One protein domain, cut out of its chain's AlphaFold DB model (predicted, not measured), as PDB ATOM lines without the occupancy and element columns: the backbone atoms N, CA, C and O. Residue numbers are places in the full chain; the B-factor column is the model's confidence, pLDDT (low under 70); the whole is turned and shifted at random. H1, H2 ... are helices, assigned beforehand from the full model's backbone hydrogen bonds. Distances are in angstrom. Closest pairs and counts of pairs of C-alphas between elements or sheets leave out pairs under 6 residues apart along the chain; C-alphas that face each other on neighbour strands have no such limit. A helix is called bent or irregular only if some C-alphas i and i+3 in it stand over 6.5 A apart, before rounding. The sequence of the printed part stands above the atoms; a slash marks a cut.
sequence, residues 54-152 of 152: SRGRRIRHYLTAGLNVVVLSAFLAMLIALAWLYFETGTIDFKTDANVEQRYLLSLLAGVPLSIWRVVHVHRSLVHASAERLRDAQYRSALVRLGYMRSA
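This is residues 54 to 152 of the 152 residues of an uncharacterized protein of Stenotrophomonas sp. HMWF022 (UniProt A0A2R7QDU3). Two long helices, H1 and H2, cross as a narrow X in a helical hairpin, and a short third helix, H3, turns across the far end of H2. The loop of residues 90 to 99 joins the two long helices at the opposite end of the rod. The printed part has 99 residues, with three named helices in the order H1, H2, H3 and no named strand; the class is all helix. The whole is extended, with a radius of gyration of the C-alphas of 21.5 A and spans of 68 by 24 by 17 A.

Find C-alpha 55 at (151.369, 91.209, 113.139); from there H1, residues 55 to 89, runs 50.9 A to C-alpha 89 at (127.844, 121.350, 146.749). Next look at H2, residues 100 to 133, 48.6 A long, with a kink of 26 degrees near residue 110. It is neither bent nor irregular, but only just: C-alphas 110 and 113 are 6.3 A apart. H3, residues 137 to 145, ends at C-alpha 145 at (139.389, 73.778, 104.670).

Look at Ala 77 and Ser 107, whose C-alphas, 4.5 A apart, are the closest of H1 and H2. The two helices touch with residues 65 to 81 of H1 and 103 to 119 of H2 alone. They run opposite ways at a steep tilt of 41 degrees. H2 and H3 are close but not clearly touching; their closest C-alphas, those of Arg 133 and Tyr 139, are 6.9 A apart. Their lines are about perpendicular, at 89 degrees. H1 and H3 are apart. In H1 and H3 every O i to N i+4 pair is within hydrogen-bond range; in H2, 28 of 30 are.

The C-alphas of Thr 96 and Ser 151, the two farthest apart, are 67.8 A from each other. Residues 54 to 60, of which 55 to 60 belong to H1, and residues 124 to 133 of H2 stand free. The printed part has no cut; the link from H1 to H2 is short and that from H2 to H3 is tight. In the B-factor column, pLDDT is under 70 at residues 92 to 98 and at residue 152.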
ATOM      1  N   SER A  54     147.564  88.425 111.665       87.81
ATOM      2  CA  SER A  54     148.852  88.982 111.244       87.81
ATOM      3  C   SER A  54     149.387  90.013 112.247       87.81
ATOM      4  O   SER A  54     148.629  90.653 112.982       87.81
ATOM      5  N   ARG A  55     150.712  90.231 112.248       88.62
ATOM      6  CA  ARG A  55     151.369  91.209 113.139       88.62
ATOM      7  C   ARG A  55     150.781  92.617 112.995       88.62
ATOM      8  O   ARG A  55     150.463  93.240 114.001       88.62
ATOM      9  N   GLY A  56     150.573  93.085 111.760       87.44
ATOM     10  CA  GLY A  56     149.998  94.410 111.499       87.44
ATOM     11  C   GLY A  56     148.589  94.573 112.074       87.44
ATOM     12  O   GLY A  56     148.264  95.613 112.643       87.44
ATOM     13  N   ARG A  57     147.770  93.516 112.016       83.88
ATOM     14  CA  ARG A  57     146.422  93.531 112.592       83.88
ATOM     15  C   ARG A  57     146.440  93.541 114.118       83.88
ATOM     16  O   ARG A  57     145.649  94.257 114.720       83.88
ATOM     17  N   ARG A  58     147.376  92.816 114.744       87.50
ATOM     18  CA  ARG A  58     147.579  92.874 116.203       87.50
ATOM     19  C   ARG A  58     148.003  94.270 116.661       87.50
ATOM     20  O   ARG A  58     147.477  94.756 117.654       87.50
ATOM     21  N   ILE A  59     148.902  94.932 115.928       87.81
ATOM     22  CA  ILE A  59     149.309  96.314 116.228       87.81
ATOM     23  C   ILE A  59     148.100  97.248 116.156       87.81
ATOM     24  O   ILE A  59     147.845  97.990 117.102       87.81
ATOM     25  N   ARG A  60     147.312  97.170 115.076       85.75
ATOM     26  CA  ARG A  60     146.085  97.965 114.936       85.75
ATOM     27  C   ARG A  60     145.101  97.708 116.081       85.75
ATOM     28  O   ARG A  60     144.566  98.667 116.621       85.75
ATOM     29  N   HIS A  61     144.921  96.448 116.487       84.56
ATOM     30  CA  HIS A  61     144.084  96.071 117.633       84.56
ATOM     31  C   HIS A  61     144.555  96.724 118.939       84.56
ATOM     32  O   HIS A  61     143.741  97.212 119.717       84.56
ATOM     33  N   TYR A  62     145.865  96.779 119.191       86.00
ATOM     34  CA  TYR A  62     146.388  97.472 120.370       86.00
ATOM     35  C   TYR A  62     146.237  98.992 120.284       86.00
ATOM     36  O   TYR A  62     145.935  99.620 121.296       86.00
ATOM     37  N   LEU A  63     146.384  99.586 119.097       87.12
ATOM     38  CA  LEU A  63     146.139 101.016 118.895       87.12
ATOM     39  C   LEU A  63     144.671 101.379 119.159       87.12
ATOM     40  O   LEU A  63     144.397 102.328 119.890       87.12
ATOM     41  N   THR A  64     143.721 100.604 118.630       83.94
ATOM     42  CA  THR A  64     142.287 100.822 118.887       83.94
ATOM     43  C   THR A  64     141.927 100.567 120.348       83.94
ATOM     44  O   THR A  64     141.151 101.325 120.929       83.94
ATOM     45  N   ALA A  65     142.532  99.561 120.986       82.69
ATOM     46  CA  ALA A  65     142.402  99.340 122.421       82.69
ATOM     47  C   ALA A  65     142.939 100.528 123.241       82.69
ATOM     48  O   ALA A  65     142.276 100.956 124.181       82.69
ATOM     49  N   GLY A  66     144.086 101.100 122.863       83.31
ATOM     50  CA  GLY A  66     144.660 102.287 123.502       83.31
ATOM     51  C   GLY A  66     143.767 103.521 123.364       83.31
ATOM     52  O   GLY A  66     143.498 104.196 124.354       83.31
ATOM     53  N   LEU A  67     143.217 103.770 122.172       86.38
ATOM     54  CA  LEU A  67     142.233 104.841 121.964       86.38
ATOM     55  C   LEU A  67     140.981 104.644 122.827       86.38
ATOM     56  O   LEU A  67     140.487 105.599 123.425       86.38
ATOM     57  N   ASN A  68     140.501 103.403 122.958       84.12
ATOM     58  CA  ASN A  68     139.390 103.091 123.854       84.12
ATOM     59  C   ASN A  68     139.730 103.386 125.318       84.12
ATOM     60  O   ASN A  68     138.856 103.872 126.030       84.12
ATOM     61  N   VAL A  69     140.966 103.133 125.769       84.44
ATOM     62  CA  VAL A  69     141.405 103.516 127.123       84.44
ATOM     63  C   VAL A  69     141.289 105.025 127.307       84.44
ATOM     64  O   VAL A  69     140.682 105.437 128.287       84.44
ATOM     65  N   VAL A  70     141.795 105.827 126.363       85.25
ATOM     66  CA  VAL A  70     141.773 107.300 126.438       85.25
ATOM     67  C   VAL A  70     140.343 107.842 126.504       85.25
ATOM     68  O   VAL A  70     140.011 108.637 127.387       85.25
ATOM     69  N   VAL A  71     139.472 107.387 125.599       86.88
ATOM     70  CA  VAL A  71     138.066 107.819 125.559       86.88
ATOM     71  C   VAL A  71     137.336 107.397 126.831       86.88
ATOM     72  O   VAL A  71     136.626 108.195 127.440       86.88
ATOM     73  N   LEU A  72     137.533 106.152 127.265       85.56
ATOM     74  CA  LEU A  72     136.901 105.631 128.468       85.56
ATOM     75  C   LEU A  72     137.410 106.350 129.722       85.56
ATOM     76  O   LEU A  72     136.606 106.657 130.595       85.56
ATOM     77  N   SER A  73     138.708 106.667 129.809       85.12
ATOM     78  CA  SER A  73     139.268 107.409 130.943       85.12
ATOM     79  C   SER A  73     138.737 108.829 131.008       85.12
ATOM     80  O   SER A  73     138.379 109.261 132.094       85.12
ATOM     81  N   ALA A  74     138.616 109.530 129.876       85.19
ATOM     82  CA  ALA A  74     138.019 110.865 129.849       85.19
ATOM     83  C   ALA A  74     136.547 110.827 130.296       85.19
ATOM     84  O   ALA A  74     136.116 111.639 131.111       85.19
ATOM     85  N   PHE A  75     135.792 109.830 129.827       86.81
ATOM     86  CA  PHE A  75     134.398 109.645 130.223       86.81
ATOM     87  C   PHE A  75     134.247 109.316 131.718       86.81
ATOM     88  O   PHE A  75     133.432 109.933 132.399       86.81
ATOM     89  N   LEU A  76     135.046 108.387 132.254       87.19
ATOM     90  CA  LEU A  76     135.048 108.069 133.687       87.19
ATOM     91  C   LEU A  76     135.497 109.258 134.537       87.19
ATOM     92  O   LEU A  76     134.876 109.519 135.561       87.19
ATOM     93  N   ALA A  77     136.525 109.990 134.109       85.25
ATOM     94  CA  ALA A  77     136.993 111.189 134.797       85.25
ATOM     95  C   ALA A  77     135.875 112.227 134.915       85.25
ATOM     96  O   ALA A  77     135.637 112.762 135.993       85.25
ATOM     97  N   MET A  78     135.142 112.456 133.824       85.44
ATOM     98  CA  MET A  78     133.992 113.351 133.817       85.44
ATOM     99  C   MET A  78     132.896 112.877 134.782       85.44
ATOM    100  O   MET A  78     132.370 113.686 135.539       85.44
ATOM    101  N   LEU A  79     132.570 111.579 134.800       87.12
ATOM    102  CA  LEU A  79     131.573 111.028 135.727       87.12
ATOM    103  C   LEU A  79     131.993 111.160 137.195       87.12
ATOM    104  O   LEU A  79     131.169 111.521 138.030       87.12
ATOM    105  N   ILE A  80     133.262 110.884 137.507       86.06
ATOM    106  CA  ILE A  80     133.807 111.016 138.865       86.06
ATOM    107  C   ILE A  80     133.779 112.486 139.297       86.06
ATOM    108  O   ILE A  80     133.308 112.780 140.392       86.06
ATOM    109  N   ALA A  81     134.202 113.410 138.429       82.81
ATOM    110  CA  ALA A  81     134.186 114.843 138.715       82.81
ATOM    111  C   ALA A  81     132.758 115.375 138.939       82.81
ATOM    112  O   ALA A  81     132.526 116.137 139.874       82.81
ATOM    113  N   LEU A  82     131.794 114.938 138.121       83.25
ATOM    114  CA  LEU A  82     130.375 115.277 138.277       83.25
ATOM    115  C   LEU A  82     129.799 114.757 139.595       83.25
ATOM    116  O   LEU A  82     129.119 115.499 140.300       83.25
ATOM    117  N   ALA A  83     130.068 113.492 139.926       84.81
ATOM    118  CA  ALA A  83     129.623 112.897 141.180       84.81
ATOM    119  C   ALA A  83     130.215 113.645 142.378       84.81
ATOM    120  O   ALA A  83     129.487 113.973 143.310       84.81
ATOM    121  N   TRP A  84     131.510 113.967 142.325       82.88
ATOM    122  CA  TRP A  84     132.181 114.733 143.368       82.88
ATOM    123  C   TRP A  84     131.515 116.097 143.574       82.88
ATOM    124  O   TRP A  84     131.098 116.398 144.690       82.88
ATOM    125  N   LEU A  85     131.352 116.890 142.507       78.56
ATOM    126  CA  LEU A  85     130.696 118.202 142.574       78.56
ATOM    127  C   LEU A  85     129.297 118.101 143.189       78.56
ATOM    128  O   LEU A  85     128.984 118.826 144.127       78.56
ATOM    129  N   TYR A  86     128.493 117.142 142.725       81.88
ATOM    130  CA  TYR A  86     127.146 116.930 143.245       81.88
ATOM    131  C   TYR A  86     127.123 116.595 144.745       81.88
ATOM    132  O   TYR A  86     126.292 117.132 145.473       81.88
ATOM    133  N   PHE A  87     128.027 115.734 145.224       83.00
ATOM    134  CA  PHE A  87     128.082 115.367 146.642       83.00
ATOM    135  C   PHE A  87     128.589 116.498 147.543       83.00
ATOM    136  O   PHE A  87     128.170 116.576 148.695       83.00
ATOM    137  N   GLU A  88     129.480 117.356 147.047       77.81
ATOM    138  CA  GLU A  88     130.093 118.414 147.853       77.81
ATOM    139  C   GLU A  88     129.222 119.676 147.934       77.81
ATOM    140  O   GLU A  88     129.097 120.268 149.004       77.81
ATOM    141  N   THR A  89     128.590 120.080 146.828       72.44
ATOM    142  CA  THR A  89     127.844 121.350 146.749       72.44
ATOM    143  C   THR A  89     126.334 121.168 146.578       72.44
ATOM    144  O   THR A  89     125.594 122.152 146.579       72.44
ATOM    145  N   GLY A  90     125.850 119.936 146.384       74.00
ATOM    146  CA  GLY A  90     124.439 119.644 146.097       74.00
ATOM    147  C   GLY A  90     123.957 120.122 144.721       74.00
ATOM    148  O   GLY A  90     122.791 119.931 144.377       74.00
ATOM    149  N   THR A  91     124.831 120.739 143.919       72.56
ATOM    150  CA  THR A  91     124.524 121.283 142.591       72.56
ATOM    151  C   THR A  91     125.678 121.015 141.623       72.56
ATOM    152  O   THR A  91     126.803 120.744 142.025       72.56
ATOM    153  N   ILE A  92     125.410 121.053 140.318       68.38
ATOM    154  CA  ILE A  92     126.445 120.892 139.289       68.38
ATOM    155  C   ILE A  92     126.682 122.272 138.675       68.38
ATOM    156  O   ILE A  92     126.125 122.590 137.626       68.38
ATOM    157  N   ASP A  93     127.461 123.110 139.358       67.75
ATOM    158  CA  ASP A  93     127.896 124.400 138.820       67.75
ATOM    159  C   ASP A  93     129.413 124.402 138.622       67.75
ATOM    160  O   ASP A  93     130.193 124.266 139.560       67.75
ATOM    161  N   PHE A  94     129.830 124.520 137.363       65.25
ATOM    162  CA  PHE A  94     131.236 124.497 136.962       65.25
ATOM    163  C   PHE A  94     131.884 125.889 136.975       65.25
ATOM    164  O   PHE A  94     133.085 125.994 136.739       65.25
ATOM    165  N   LYS A  95     131.112 126.966 137.185       62.22
ATOM    166  CA  LYS A  95     131.590 128.347 136.988       62.22
ATOM    167  C   LYS A  95     132.272 128.974 138.203       62.22
ATOM    168  O   LYS A  95     132.988 129.957 138.036       62.22
ATOM    169  N   THR A  96     132.032 128.462 139.403       57.94
ATOM    170  CA  THR A  96     132.396 129.128 140.668       57.94
ATOM    171  C   THR A  96     133.567 128.488 141.404       57.94
ATOM    172  O   THR A  96     134.045 129.050 142.386       57.94
ATOM    173  N   ASP A  97     134.052 127.338 140.944       62.44
ATOM    174  CA  ASP A  97     134.969 126.520 141.726       62.44
ATOM    175  C   ASP A  97     136.409 126.626 141.191       62.44
ATOM    176  O   ASP A  97     136.752 126.151 140.106       62.44
ATOM    177  N   ALA A  98     137.271 127.296 141.962       66.31
ATOM    178  CA  ALA A  98     138.670 127.554 141.612       66.31
ATOM    179  C   ALA A  98     139.516 126.268 141.489       66.31
ATOM    180  O   ALA A  98     140.619 126.307 140.949       66.31
ATOM    181  N   ASN A  99     138.996 125.125 141.955       74.69
ATOM    182  CA  ASN A  99     139.708 123.847 141.989       74.69
ATOM    183  C   ASN A  99     139.233 122.837 140.926       74.69
ATOM    184  O   ASN A  99     139.634 121.670 140.966       74.69
ATOM    185  N   VAL A 100     138.398 123.253 139.965       73.31
ATOM    186  CA  VAL A 100     137.835 122.361 138.928       73.31
ATOM    187  C   VAL A 100     138.925 121.641 138.131       73.31
ATOM    188  O   VAL A 100     138.810 120.437 137.897       73.31
ATOM    189  N   GLU A 101     140.012 122.329 137.771       76.62
ATOM    190  CA  GLU A 101     141.124 121.723 137.023       76.62
ATOM    191  C   GLU A 101     141.836 120.623 137.821       76.62
ATOM    192  O   GLU A 101     142.075 119.530 137.302       76.62
ATOM    193  N   GLN A 102     142.124 120.870 139.105       82.31
ATOM    194  CA  GLN A 102     142.744 119.874 139.985       82.31
ATOM    195  C   GLN A 102     141.831 118.661 140.194       82.31
ATOM    196  O   GLN A 102     142.291 117.520 140.122       82.31
ATOM    197  N   ARG A 103     140.528 118.882 140.396       77.31
ATOM    198  CA  ARG A 103     139.540 117.801 140.560       77.31
ATOM    199  C   ARG A 103     139.391 116.967 139.296       77.31
ATOM    200  O   ARG A 103     139.317 115.739 139.381       77.31
ATOM    201  N   TYR A 104     139.397 117.603 138.129       78.75
ATOM    202  CA  TYR A 104     139.376 116.895 136.856       78.75
ATOM    203  C   TYR A 104     140.646 116.057 136.659       78.75
ATOM    204  O   TYR A 104     140.551 114.884 136.298       78.75
ATOM    205  N   LEU A 105     141.823 116.607 136.974       83.25
ATOM    206  CA  LEU A 105     143.090 115.877 136.903       83.25
ATOM    207  C   LEU A 105     143.102 114.656 137.837       83.25
ATOM    208  O   LEU A 105     143.464 113.562 137.406       83.25
ATOM    209  N   LEU A 106     142.650 114.811 139.085       85.88
ATOM    210  CA  LEU A 106     142.521 113.706 140.044       85.88
ATOM    211  C   LEU A 106     141.525 112.644 139.560       85.88
ATOM    212  O   LEU A 106     141.801 111.445 139.637       85.88
ATOM    213  N   SER A 107     140.398 113.074 138.995       83.38
ATOM    214  CA  SER A 107     139.390 112.177 138.422       83.38
ATOM    215  C   SER A 107     139.932 111.407 137.214       83.38
ATOM    216  O   SER A 107     139.613 110.233 137.028       83.38
ATOM    217  N   LEU A 108     140.801 112.031 136.415       83.31
ATOM    218  CA  LEU A 108     141.482 111.389 135.293       83.31
ATOM    219  C   LEU A 108     142.522 110.373 135.766       83.31
ATOM    220  O   LEU A 108     142.542 109.249 135.265       83.31
ATOM    221  N   LEU A 109     143.314 110.713 136.786       86.25
ATOM    222  CA  LEU A 109     144.250 109.782 137.421       86.25
ATOM    223  C   LEU A 109     143.537 108.563 138.024       86.25
ATOM    224  O   LEU A 109     144.067 107.457 137.940       86.25
ATOM    225  N   ALA A 110     142.327 108.730 138.563       84.38
ATOM    226  CA  ALA A 110     141.500 107.623 139.045       84.38
ATOM    227  C   ALA A 110     140.839 106.818 137.904       84.38
ATOM    228  O   ALA A 110     140.733 105.592 137.975       84.38
ATOM    229  N   GLY A 111     140.411 107.488 136.829       83.31
ATOM    230  CA  GLY A 111     139.734 106.865 135.689       83.31
ATOM    231  C   GLY A 111     140.657 106.033 134.792       83.31
ATOM    232  O   GLY A 111     140.230 105.013 134.250       83.31
ATOM    233  N   VAL A 112     141.929 106.421 134.644       87.56
ATOM    234  CA  VAL A 112     142.895 105.728 133.769       87.56
ATOM    235  C   VAL A 112     143.135 104.264 134.184       87.56
ATOM    236  O   VAL A 112     142.966 103.391 133.328       87.56
ATOM    237  N   PRO A 113     143.456 103.932 135.453       89.00
ATOM    238  CA  PRO A 113     143.635 102.546 135.888       89.00
ATOM    239  C   PRO A 113     142.403 101.670 135.644       89.00
ATOM    240  O   PRO A 113     142.536 100.541 135.172       89.00
ATOM    241  N   LEU A 114     141.200 102.199 135.899       86.00
ATOM    242  CA  LEU A 114     139.935 101.496 135.660       86.00
ATOM    243  C   LEU A 114     139.724 101.209 134.170       86.00
ATOM    244  O   LEU A 114     139.332 100.100 133.791       86.00
ATOM    245  N   SER A 115     140.030 102.183 133.313       86.38
ATOM    246  CA  SER A 115     139.953 102.025 131.862       86.38
ATOM    247  C   SER A 115     140.944 100.990 131.338       86.38
ATOM    248  O   SER A 115     140.559 100.124 130.547       86.38
ATOM    249  N   ILE A 116     142.192 101.027 131.816       89.06
ATOM    250  CA  ILE A 116     143.219 100.031 131.480       89.06
ATOM    251  C   ILE A 116     142.759  98.643 131.924       89.06
ATOM    252  O   ILE A 116     142.753  97.716 131.113       89.06
ATOM    253  N   TRP A 117     142.326  98.499 133.179       90.38
ATOM    254  CA  TRP A 117     141.853  97.229 133.722       90.38
ATOM    255  C   TRP A 117     140.721  96.642 132.878       90.38
ATOM    256  O   TRP A 117     140.799  95.482 132.473       90.38
ATOM    257  N   ARG A 118     139.712  97.450 132.526       85.12
ATOM    258  CA  ARG A 118     138.585  97.001 131.698       85.12
ATOM    259  C   ARG A 118     139.045  96.524 130.324       85.12
ATOM    260  O   ARG A 118     138.618  95.459 129.878       85.12
ATOM    261  N   VAL A 119     139.903  97.287 129.646       86.25
ATOM    262  CA  VAL A 119     140.399  96.928 128.308       86.25
ATOM    263  C   VAL A 119     141.237  95.650 128.359       86.25
ATOM    264  O   VAL A 119     141.023  94.753 127.543       86.25
ATOM    265  N   VAL A 120     142.130  95.519 129.344       88.31
ATOM    266  CA  VAL A 120     142.947  94.313 129.543       88.31
ATOM    267  C   VAL A 120     142.073  93.102 129.857       88.31
ATOM    268  O   VAL A 120     142.273  92.040 129.268       88.31
ATOM    269  N   HIS A 121     141.090  93.250 130.745       87.44
ATOM    270  CA  HIS A 121     140.183  92.169 131.121       87.44
ATOM    271  C   HIS A 121     139.371  91.670 129.918       87.44
ATOM    272  O   HIS A 121     139.343  90.471 129.637       87.44
ATOM    273  N   VAL A 122     138.768  92.587 129.155       84.19
ATOM    274  CA  VAL A 122     138.024  92.248 127.931       84.19
ATOM    275  C   VAL A 122     138.943  91.582 126.906       84.19
ATOM    276  O   VAL A 122     138.582  90.555 126.337       84.19
ATOM    277  N   HIS A 123     140.149  92.115 126.694       85.81
ATOM    278  CA  HIS A 123     141.108  91.521 125.766       85.81
ATOM    279  C   HIS A 123     141.497  90.095 126.174       85.81
ATOM    280  O   HIS A 123     141.438  89.191 125.342       85.81
ATOM    281  N   ARG A 124     141.835  89.871 127.450       87.75
ATOM    282  CA  ARG A 124     142.160  88.534 127.973       87.75
ATOM    283  C   ARG A 124     141.009  87.559 127.773       87.75
ATOM    284  O   ARG A 124     141.243  86.462 127.279       87.75
ATOM    285  N   SER A 125     139.780  87.962 128.095       86.69
ATOM    286  CA  SER A 125     138.592  87.129 127.882       86.69
ATOM    287  C   SER A 125     138.443  86.710 126.414       86.69
ATOM    288  O   SER A 125     138.254  85.530 126.122       86.69
ATOM    289  N   LEU A 126     138.620  87.648 125.478       83.94
ATOM    290  CA  LEU A 126     138.532  87.364 124.046       83.94
ATOM    291  C   LEU A 126     139.643  86.421 123.558       83.94
ATOM    292  O   LEU A 126     139.379  85.518 122.761       83.94
ATOM    293  N   VAL A 127     140.876  86.601 124.041       88.44
ATOM    294  CA  VAL A 127     142.008  85.714 123.726       88.44
ATOM    295  C   VAL A 127     141.779  84.308 124.287       88.44
ATOM    296  O   VAL A 127     142.023  83.330 123.581       88.44
ATOM    297  N   HIS A 128     141.267  84.183 125.514       88.62
ATOM    298  CA  HIS A 128     140.933  82.885 126.105       88.62
ATOM    299  C   HIS A 128     139.843  82.160 125.311       88.62
ATOM    300  O   HIS A 128     140.057  81.019 124.907       88.62
ATOM    301  N   ALA A 129     138.742  82.840 124.982       86.44
ATOM    302  CA  ALA A 129     137.673  82.270 124.160       86.44
ATOM    303  C   ALA A 129     138.172  81.851 122.761       86.44
ATOM    304  O   ALA A 129     137.736  80.844 122.207       86.44
ATOM    305  N   SER A 130     139.119  82.601 122.187       87.62
ATOM    306  CA  SER A 130     139.795  82.242 120.931       87.62
ATOM    307  C   SER A 130     140.598  80.950 121.054       87.62
ATOM    308  O   SER A 130     140.472  80.053 120.220       87.62
ATOM    309  N   ALA A 131     141.387  80.821 122.121       89.06
ATOM    310  CA  ALA A 131     142.161  79.617 122.397       89.06
ATOM    311  C   ALA A 131     141.271  78.399 122.695       89.06
ATOM    312  O   ALA A 131     141.645  77.277 122.375       89.06
ATOM    313  N   GLU A 132     140.103  78.593 123.307       89.88
ATOM    314  CA  GLU A 132     139.113  77.533 123.525       89.88
ATOM    315  C   GLU A 132     138.492  77.049 122.214       89.88
ATOM    316  O   GLU A 132     138.520  75.850 121.951       89.88
ATOM    317  N   ARG A 133     138.033  77.953 121.338       88.44
ATOM    318  CA  ARG A 133     137.520  77.561 120.011       88.44
ATOM    319  C   ARG A 133     138.574  76.831 119.188       88.44
ATOM    320  O   ARG A 133     138.287  75.811 118.576       88.44
ATOM    321  N   LEU A 134     139.817  77.309 119.218       89.62
ATOM    322  CA  LEU A 134     140.928  76.658 118.524       89.62
ATOM    323  C   LEU A 134     141.307  75.290 119.104       89.62
ATOM    324  O   LEU A 134     142.061  74.576 118.452       89.62
ATOM    325  N   ARG A 135     140.814  74.894 120.284       91.06
ATOM    326  CA  ARG A 135     140.984  73.525 120.797       91.06
ATOM    327  C   ARG A 135     139.988  72.535 120.189       91.06
ATOM    328  O   ARG A 135     140.272  71.340 120.199       91.06
ATOM    329  N   ASP A 136     138.880  73.002 119.620       92.12
ATOM    330  CA  ASP A 136     137.907  72.146 118.942       92.12
ATOM    331  C   ASP A 136     138.459  71.644 117.592       92.12
ATOM    332  O   ASP A 136     138.781  72.415 116.680       92.12
ATOM    333  N   ALA A 137     138.567  70.319 117.457       91.88
ATOM    334  CA  ALA A 137     139.060  69.654 116.257       91.88
ATOM    335  C   ALA A 137     138.165  69.894 115.030       91.88
ATOM    336  O   ALA A 137     138.682  70.084 113.925       91.88
ATOM    337  N   GLN A 138     136.840  69.934 115.207       90.75
ATOM    338  CA  GLN A 138     135.908  70.200 114.110       90.75
ATOM    339  C   GLN A 138     136.097  71.625 113.600       90.75
ATOM    340  O   GLN A 138     136.254  71.844 112.395       90.75
ATOM    341  N   TYR A 139     136.189  72.585 114.517       89.50
ATOM    342  CA  TYR A 139     136.434  73.981 114.184       89.50
ATOM    343  C   TYR A 139     137.773  74.187 113.460       89.50
ATOM    344  O   TYR A 139     137.821  74.824 112.405       89.50
ATOM    345  N   ARG A 140     138.860  73.579 113.954       91.00
ATOM    346  CA  ARG A 140     140.166  73.609 113.271       91.00
ATOM    347  C   ARG A 140     140.099  73.021 111.866       91.00
ATOM    348  O   ARG A 140     140.658  73.604 110.940       91.00
ATOM    349  N   SER A 141     139.408  71.894 111.689       90.00
ATOM    350  CA  SER A 141     139.261  71.271 110.368       90.00
ATOM    351  C   SER A 141     138.537  72.197 109.378       90.00
ATOM    352  O   SER A 141     138.927  72.282 108.211       90.00
ATOM    353  N   ALA A 142     137.544  72.960 109.850       88.62
ATOM    354  CA  ALA A 142     136.868  73.975 109.052       88.62
ATOM    355  C   ALA A 142     137.815  75.131 108.687       88.62
ATOM    356  O   ALA A 142     137.863  75.529 107.526       88.62
ATOM    357  N   LEU A 143     138.622  75.621 109.635       90.12
ATOM    358  CA  LEU A 143     139.622  76.665 109.376       90.12
ATOM    359  C   LEU A 143     140.667  76.249 108.335       90.12
ATOM    360  O   LEU A 143     141.033  77.065 107.491       90.12
ATOM    361  N   VAL A 144     141.124  74.993 108.372       91.25
ATOM    362  CA  VAL A 144     142.054  74.443 107.374       91.25
ATOM    363  C   VAL A 144     141.393  74.366 106.001       91.25
ATOM    364  O   VAL A 144     141.963  74.834 105.019       91.25
ATOM    365  N   ARG A 145     140.155  73.857 105.927       89.56
ATOM    366  CA  ARG A 145     139.389  73.778 104.670       89.56
ATOM    367  C   ARG A 145     139.167  75.149 104.028       89.56
ATOM    368  O   ARG A 145     139.129  75.252 102.809       89.56
ATOM    369  N   LEU A 146     139.008  76.183 104.849       87.56
ATOM    370  CA  LEU A 146     138.802  77.565 104.411       87.56
ATOM    371  C   LEU A 146     140.117  78.323 104.157       87.56
ATOM    372  O   LEU A 146     140.077  79.475 103.743       87.56
ATOM    373  N   GLY A 147     141.278  77.706 104.401       88.88
ATOM    374  CA  GLY A 147     142.589  78.303 104.136       88.88
ATOM    375  C   GLY A 147     143.092  79.291 105.196       88.88
ATOM    376  O   GLY A 147     144.132  79.914 104.991       88.88
ATOM    377  N   TYR A 148     142.419  79.429 106.345       86.69
ATOM    378  CA  TYR A 148     142.889  80.296 107.440       86.69
ATOM    379  C   TYR A 148     144.016  79.675 108.267       86.69
ATOM    380  O   TYR A 148     144.740  80.385 108.963       86.69
ATOM    381  N   MET A 149     144.142  78.350 108.235       87.56
ATOM    382  CA  MET A 149     145.141  77.600 108.986       87.56
ATOM    383  C   MET A 149     145.784  76.566 108.062       87.56
ATOM    384  O   MET A 149     145.098  75.942 107.257       87.56
ATOM    385  N   ARG A 150     147.100  76.368 108.162       82.00
ATOM    386  CA  ARG A 150     147.764  75.252 107.473       82.00
ATOM    387  C   ARG A 150     147.440  73.949 108.206       82.00
ATOM    388  O   ARG A 150     147.341  73.962 109.434       82.00
ATOM    389  N   SER A 151     147.273  72.847 107.474       71.44
ATOM    390  CA  SER A 151     147.245  71.520 108.097       71.44
ATOM    391  C   SER A 151     148.570  71.315 108.829       71.44
ATOM    392  O   SER A 151     149.628  71.504 108.228       71.44
ATOM    393  N   ALA A 152     148.481  71.038 110.130       60.06
ATOM    394  CA  ALA A 152     149.625  70.655 110.946       60.06
ATOM    395  C   ALA A 152     150.017  69.208 110.645       60.06
ATOM    396  O   ALA A 152     149.083  68.419 110.365       60.06
TER     397      ALA A 152